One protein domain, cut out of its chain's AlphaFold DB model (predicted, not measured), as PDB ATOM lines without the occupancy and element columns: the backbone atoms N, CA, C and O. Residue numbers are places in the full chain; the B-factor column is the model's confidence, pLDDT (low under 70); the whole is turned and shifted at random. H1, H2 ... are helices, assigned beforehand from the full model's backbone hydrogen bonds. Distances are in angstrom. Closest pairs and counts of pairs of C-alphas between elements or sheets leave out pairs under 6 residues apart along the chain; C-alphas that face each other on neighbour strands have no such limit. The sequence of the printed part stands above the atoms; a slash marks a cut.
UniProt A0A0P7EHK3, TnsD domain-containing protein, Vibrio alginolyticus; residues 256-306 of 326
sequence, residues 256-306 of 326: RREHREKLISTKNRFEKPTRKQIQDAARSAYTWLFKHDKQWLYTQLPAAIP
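This is residues 256 to 306 of the 326 residues of the protein "TnsD domain-containing protein" of Vibrio alginolyticus (UniProt A0A0P7EHK3). Four short helices pack as a small crossed cluster: H2 and H3 are on one side of the longest helix, H1, with H2 meeting H1 by residues 263 to 267 alone, while H4 turns back after H3 and runs the same way as H1. The centres of H1, H3 and H4 make a triangle, and residues 301 to 306, with no named element, follow H4 as a tail. The printed part has 51 residues with four named helices, H1 H2 H3 H4 along the chain, and no named strand, and its class is all helix. It is compact, with a radius of gyration of the C-alphas of 10.0 A, and the C-alphas span 25 by 24 by 15 A.

H1, residues 256 to 267, touches H3, residues 283 to 292, with 10 pairs of C-alphas within 8 A. Their closest C-alphas, those of His 259 and Ala 285, are 4.7 A apart, and the two helices run opposite ways at a steep tilt of 45 degrees. H2, residues 275 to 281, touches H1 at residues 263 to 267 alone, and the closest C-alphas, those of Lys 267 and Ile 278, are 6.0 A apart. The lines of H1 and H2 are about perpendicular, at 76 degrees. H2 and H3 are close but not clearly touching, the closest C-alphas being those of Gln 279 and Tyr 286, 5.8 A apart. H4, residues 294 to 300, only just touches H3, with 3 pairs of C-alphas within 8 A; the closest, those of Leu 289 and Leu 297, are 6.3 A apart. H3 and H4 run opposite ways at a steep tilt of 51 degrees. H1 and H4 are close but not clearly touching, with the C-alphas of Ile 264 and Gln 300 the closest at 7.8 A. They run the same way at a shallow tilt of 33 degrees, only just short of steep. H2 and H4 are apart. Every O i to N i+4 pair is within hydrogen-bond range in H1, H2, H3 and H4.

H1 begins at C-alpha 256, at (39.664, 87.183, 15.749), and measures 16.3 A from first to last C-alpha. H3 measures 14.2 A, from Arg 283 to His 292. H2, from Arg 275 to Ala 281, measures 10.1 A, and H4, from Lys 294 to Gln 300, measures 10.2 A. H4 ends at C-alpha 300, at (38.744, 92.008, 2.642).

The two C-alphas farthest apart, those of Glu 258 and Pro 306, are 30.3 A apart. The printed part has no cut. The links from H2 to H3 and from H3 to H4 are tight, the link from H1 to H2 is short, and none is long. The mean pLDDT of the printed part is 89.2, and no printed residue is under 70.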
ATOM      1  N   ARG A 256      39.575  86.247  16.871       95.12
ATOM      2  CA  ARG A 256      39.664  87.183  15.749       95.12
ATOM      3  C   ARG A 256      40.597  86.641  14.676       95.12
ATOM      4  O   ARG A 256      40.212  86.632  13.516       95.12
ATOM      5  N   ARG A 257      41.791  86.177  15.048       94.50
ATOM      6  CA  ARG A 257      42.758  85.592  14.109       94.50
ATOM      7  C   ARG A 257      42.168  84.389  13.373       94.50
ATOM      8  O   ARG A 257      42.152  84.404  12.149       94.50
ATOM      9  N   GLU A 258      41.598  83.436  14.102       94.31
ATOM     10  CA  GLU A 258      40.968  82.236  13.542       94.31
ATOM     11  C   GLU A 258      39.877  82.591  12.519       94.31
ATOM     12  O   GLU A 258      39.875  82.102  11.389       94.31
ATOM     13  N   HIS A 259      38.964  83.501  12.870       95.06
ATOM     14  CA  HIS A 259      37.909  83.920  11.953       95.06
ATOM     15  C   HIS A 259      38.448  84.695  10.743       95.06
ATOM     16  O   HIS A 259      37.941  84.511   9.636       95.06
ATOM     17  N   ARG A 260      39.484  85.528  10.922       96.00
ATOM     18  CA  ARG A 260      40.164  86.218   9.816       96.00
ATOM     19  C   ARG A 260      40.795  85.216   8.844       96.00
ATOM     20  O   ARG A 260      40.556  85.307   7.642       96.00
ATOM     21  N   GLU A 261      41.536  84.234   9.353       94.44
ATOM     22  CA  GLU A 261      42.166  83.169   8.559       94.44
ATOM     23  C   GLU A 261      41.125  82.304   7.842       94.44
ATOM     24  O   GLU A 261      41.259  82.015   6.651       94.44
ATOM     25  N   LYS A 262      40.031  81.943   8.523       92.88
ATOM     26  CA  LYS A 262      38.924  81.187   7.924       92.88
ATOM     27  C   LYS A 262      38.261  81.955   6.780       92.88
ATOM     28  O   LYS A 262      37.914  81.360   5.759       92.88
ATOM     29  N   LEU A 263      38.101  83.270   6.929       93.06
ATOM     30  CA  LEU A 263      37.521  84.118   5.893       93.06
ATOM     31  C   LEU A 263      38.466  84.254   4.690       93.06
ATOM     32  O   LEU A 263      38.019  84.073   3.560       93.06
ATOM     33  N   ILE A 264      39.761  84.507   4.917       91.75
ATOM     34  CA  ILE A 264      40.772  84.606   3.848       91.75
ATOM     35  C   ILE A 264      40.900  83.280   3.094       91.75
ATOM     36  O   ILE A 264      40.798  83.254   1.871       91.75
ATOM     37  N   SER A 265      41.068  82.169   3.814       91.00
ATOM     38  CA  SER A 265      41.201  80.840   3.202       91.00
ATOM     39  C   SER A 265      39.969  80.452   2.390       91.00
ATOM     40  O   SER A 265      40.108  79.860   1.326       91.00
ATOM     41  N   THR A 266      38.765  80.814   2.844       88.50
ATOM     42  CA  THR A 266      37.529  80.592   2.079       88.50
ATOM     43  C   THR A 266      37.434  81.511   0.863       88.50
ATOM     44  O   THR A 266      37.054  81.056  -0.212       88.50
ATOM     45  N   LYS A 267      37.807  82.789   0.999       87.50
ATOM     46  CA  LYS A 267      37.820  83.762  -0.104       87.50
ATOM     47  C   LYS A 267      38.741  83.308  -1.239       87.50
ATOM     48  O   LYS A 267      38.334  83.369  -2.392       87.50
ATOM     49  N   ASN A 268      39.936  82.821  -0.906       87.75
ATOM     50  CA  ASN A 268      40.950  82.408  -1.880       87.75
ATOM     51  C   ASN A 268      40.570  81.144  -2.677       87.75
ATOM     52  O   ASN A 268      41.254  80.811  -3.635       87.75
ATOM     53  N   ARG A 269      39.490  80.441  -2.308       88.44
ATOM     54  CA  ARG A 269      38.966  79.291  -3.071       88.44
ATOM     55  C   ARG A 269      38.149  79.697  -4.296       88.44
ATOM     56  O   ARG A 269      37.784  78.835  -5.086       88.44
ATOM     57  N   PHE A 270      37.821  80.978  -4.432       83.25
ATOM     58  CA  PHE A 270      37.037  81.498  -5.543       83.25
ATOM     59  C   PHE A 270      37.909  82.402  -6.411       83.25
ATOM     60  O   PHE A 270      38.589  83.285  -5.897       83.25
ATOM     61  N   GLU A 271      37.824  82.234  -7.728       78.81
ATOM     62  CA  GLU A 271      38.559  83.058  -8.696       78.81
ATOM     63  C   GLU A 271      38.012  84.498  -8.759       78.81
ATOM     64  O   GLU A 271      38.766  85.467  -8.801       78.81
ATOM     65  N   LYS A 272      36.680  84.656  -8.682       82.50
ATOM     66  CA  LYS A 272      35.978  85.952  -8.606       82.50
ATOM     67  C   LYS A 272      34.887  85.914  -7.525       82.50
ATOM     68  O   LYS A 272      33.705  85.778  -7.845       82.50
ATOM     69  N   PRO A 273      35.250  85.986  -6.231       81.69
ATOM     70  CA  PRO A 273      34.285  85.836  -5.150       81.69
ATOM     71  C   PRO A 273      33.304  87.008  -5.107       81.69
ATOM     72  O   PRO A 273      33.708  88.169  -5.089       81.69
ATOM     73  N   THR A 274      32.012  86.719  -4.977       86.19
ATOM     74  CA  THR A 274      31.013  87.715  -4.567       86.19
ATOM     75  C   THR A 274      30.883  87.759  -3.045       86.19
ATOM     76  O   THR A 274      31.143  86.781  -2.341       86.19
ATOM     77  N   ARG A 275      30.412  88.891  -2.502       85.81
ATOM     78  CA  ARG A 275      30.163  89.031  -1.053       85.81
ATOM     79  C   ARG A 275      29.216  87.956  -0.508       85.81
ATOM     80  O   ARG A 275      29.441  87.469   0.594       85.81
ATOM     81  N   LYS A 276      28.194  87.576  -1.286       86.50
ATOM     82  CA  LYS A 276      27.220  86.545  -0.906       86.50
ATOM     83  C   LYS A 276      27.874  85.163  -0.817       86.50
ATOM     84  O   LYS A 276      27.692  84.484   0.180       86.50
ATOM     85  N   GLN A 277      28.716  84.800  -1.786       86.25
ATOM     86  CA  GLN A 277      29.445  83.527  -1.764       86.25
ATOM     87  C   GLN A 277      30.398  83.419  -0.565       86.25
ATOM     88  O   GLN A 277      30.422  82.389   0.100       86.25
ATOM     89  N   ILE A 278      31.133  84.493  -0.239       87.25
ATOM     90  CA  ILE A 278      32.000  84.518   0.954       87.25
ATOM     91  C   ILE A 278      31.161  84.376   2.232       87.25
ATOM     92  O   ILE A 278      31.530  83.629   3.137       87.25
ATOM     93  N   GLN A 279      30.029  85.082   2.314       90.69
ATOM     94  CA  GLN A 279      29.139  85.026   3.472       90.69
ATOM     95  C   GLN A 279      28.520  83.639   3.660       90.69
ATOM     96  O   GLN A 279      28.465  83.164   4.791       90.69
ATOM     97  N   ASP A 280      28.067  82.991   2.589       88.88
ATOM     98  CA  ASP A 280      27.437  81.672   2.667       88.88
ATOM     99  C   ASP A 280      28.473  80.590   3.017       88.88
ATOM    100  O   ASP A 280      28.233  79.767   3.900       88.88
ATOM    101  N   ALA A 281      29.667  80.645   2.416       87.88
ATOM    102  CA  ALA A 281      30.726  79.661   2.642       87.88
ATOM    103  C   ALA A 281      31.442  79.809   4.001       87.88
ATOM    104  O   ALA A 281      31.906  78.821   4.568       87.88
ATOM    105  N   ALA A 282      31.529  81.027   4.552       91.25
ATOM    106  CA  ALA A 282      32.190  81.314   5.830       91.25
ATOM    107  C   ALA A 282      31.238  81.957   6.852       91.25
ATOM    108  O   ALA A 282      31.643  82.837   7.614       91.25
ATOM    109  N   ARG A 283      29.969  81.530   6.889       93.12
ATOM    110  CA  ARG A 283      28.885  82.197   7.638       93.12
ATOM    111  C   ARG A 283      29.197  82.492   9.103       93.12
ATOM    112  O   ARG A 283      28.910  83.595   9.575       93.12
ATOM    113  N   SER A 284      29.797  81.541   9.817       91.44
ATOM    114  CA  SER A 284      30.175  81.708  11.227       91.44
ATOM    115  C   SER A 284      31.250  82.785  11.406       91.44
ATOM    116  O   SER A 284      31.064  83.714  12.190       91.44
ATOM    117  N   ALA A 285      32.329  82.719  10.621       92.62
ATOM    118  CA  ALA A 285      33.407  83.704  10.639       92.62
ATOM    119  C   ALA A 285      32.933  85.089  10.182       92.62
ATOM    120  O   ALA A 285      33.250  86.088  10.823       92.62
ATOM    121  N   TYR A 286      32.113  85.151   9.132       93.31
ATOM    122  CA  TYR A 286      31.529  86.389   8.625       93.31
ATOM    123  C   TYR A 286      30.679  87.084   9.693       93.31
ATOM    124  O   TYR A 286      30.858  88.271   9.954       93.31
ATOM    125  N   THR A 287      29.777  86.345  10.346       94.88
ATOM    126  CA  THR A 287      28.882  86.897  11.377       94.88
ATOM    127  C   THR A 287      29.673  87.385  12.590       94.88
ATOM    128  O   THR A 287      29.408  88.471  13.108       94.88
ATOM    129  N   TRP A 288      30.683  86.621  13.016       96.88
ATOM    130  CA  TRP A 288      31.542  87.004  14.133       96.88
ATOM    131  C   TRP A 288      32.351  88.272  13.824       96.88
ATOM    132  O   TRP A 288      32.331  89.224  14.604       96.88
ATOM    133  N   LEU A 289      33.001  88.333  12.656       95.44
ATOM    134  CA  LEU A 289      33.784  89.496  12.221       95.44
ATOM    135  C   LEU A 289      32.904  90.720  11.967       95.44
ATOM    136  O   LEU A 289      33.305  91.833  12.283       95.44
ATOM    137  N   PHE A 290      31.684  90.545  11.462       94.19
ATOM    138  CA  PHE A 290      30.745  91.653  11.304       94.19
ATOM    139  C   PHE A 290      30.414  92.314  12.648       94.19
ATOM    140  O   PHE A 290      30.336  93.541  12.728       94.19
ATOM    141  N   LYS A 291      30.260  91.509  13.706       93.69
ATOM    142  CA  LYS A 291      29.958  91.987  15.060       93.69
ATOM    143  C   LYS A 291      31.176  92.591  15.768       93.69
ATOM    144  O   LYS A 291      31.014  93.539  16.529       93.69
ATOM    145  N   HIS A 292      32.373  92.046  15.544       92.44
ATOM    146  CA  HIS A 292      33.548  92.334  16.378       92.44
ATOM    147  C   HIS A 292      34.731  92.998  15.651       92.44
ATOM    148  O   HIS A 292      35.654  93.466  16.316       92.44
ATOM    149  N   ASP A 293      34.736  93.044  14.317       94.12
ATOM    150  CA  ASP A 293      35.863  93.515  13.497       94.12
ATOM    151  C   ASP A 293      35.416  93.975  12.092       94.12
ATOM    152  O   ASP A 293      35.930  93.561  11.046       94.12
ATOM    153  N   LYS A 294      34.378  94.819  12.071       92.44
ATOM    154  CA  LYS A 294      33.662  95.210  10.851       92.44
ATOM    155  C   LYS A 294      34.562  95.918   9.840       92.44
ATOM    156  O   LYS A 294      34.509  95.604   8.660       92.44
ATOM    157  N   GLN A 295      35.391  96.861  10.280       92.31
ATOM    158  CA  GLN A 295      36.265  97.608   9.368       92.31
ATOM    159  C   GLN A 295      37.195  96.662   8.605       92.31
ATOM    160  O   GLN A 295      37.208  96.687   7.376       92.31
ATOM    161  N   TRP A 296      37.881  95.761   9.315       95.25
ATOM    162  CA  TRP A 296      38.753  94.773   8.689       95.25
ATOM    163  C   TRP A 296      37.986  93.875   7.714       95.25
ATOM    164  O   TRP A 296      38.424  93.711   6.579       95.25
ATOM    165  N   LEU A 297      36.808  93.366   8.098       92.31
ATOM    166  CA  LEU A 297      35.986  92.528   7.216       92.31
ATOM    167  C   LEU A 297      35.723  93.217   5.870       92.31
ATOM    168  O   LEU A 297      35.914  92.613   4.819       92.31
ATOM    169  N   TYR A 298      35.329  94.490   5.887       89.94
ATOM    170  CA  TYR A 298      34.992  95.216   4.663       89.94
ATOM    171  C   TYR A 298      36.211  95.544   3.793       89.94
ATOM    172  O   TYR A 298      36.040  95.621   2.580       89.94
ATOM    173  N   THR A 299      37.424  95.648   4.361       90.12
ATOM    174  CA  THR A 299      38.662  95.735   3.552       90.12
ATOM    175  C   THR A 299      38.945  94.455   2.769       90.12
ATOM    176  O   THR A 299      39.562  94.501   1.711       90.12
ATOM    177  N   GLN A 300      38.490  93.304   3.272       89.75
ATOM    178  CA  GLN A 300      38.744  92.008   2.642       89.75
ATOM    179  C   GLN A 300      37.682  91.620   1.610       89.75
ATOM    180  O   GLN A 300      37.923  90.729   0.792       89.75
ATOM    181  N   LEU A 301      36.512  92.261   1.634       88.06
ATOM    182  CA  LEU A 301      35.414  91.969   0.720       88.06
ATOM    183  C   LEU A 301      35.570  92.723  -0.614       88.06
ATOM    184  O   LEU A 301      36.047  93.855  -0.623       88.06
ATOM    185  N   PRO A 302      35.092  92.152  -1.736       83.88
ATOM    186  CA  PRO A 302      35.010  92.857  -3.017       83.88
ATOM    187  C   PRO A 302      34.264  94.192  -2.893       83.88
ATOM    188  O   PRO A 302      33.403  94.333  -2.015       83.88
ATOM    189  N   ALA A 303      34.541  95.152  -3.780       78.88
ATOM    190  CA  ALA A 303      33.878  96.458  -3.785       78.88
ATOM    191  C   ALA A 303      32.345  96.315  -3.761       78.88
ATOM    192  O   ALA A 303      31.758  95.425  -4.382       78.88
ATOM    193  N   ALA A 304      31.679  97.166  -2.979       73.38
ATOM    194  CA  ALA A 304      30.226  97.150  -2.917       73.38
ATOM    195  C   ALA A 304      29.685  97.679  -4.244       73.38
ATOM    196  O   ALA A 304      29.977  98.815  -4.595       73.38
ATOM    197  N   ILE A 305      28.852  96.906  -4.941       73.00
ATOM    198  CA  ILE A 305      28.093  97.443  -6.075       73.00
ATOM    199  C   ILE A 305      27.113  98.486  -5.507       73.00
ATOM    200  O   ILE A 305      26.285  98.093  -4.664       73.00
ATOM    201  N   PRO A 306      27.201  99.773  -5.903       72.12
ATOM    202  CA  PRO A 306      26.300 100.822  -5.441       72.12
ATOM    203  C   PRO A 306      24.836 100.428  -5.633       72.12
ATOM    204  O   PRO A 306      24.467  99.746  -6.586       72.12
TER     205      PRO A 306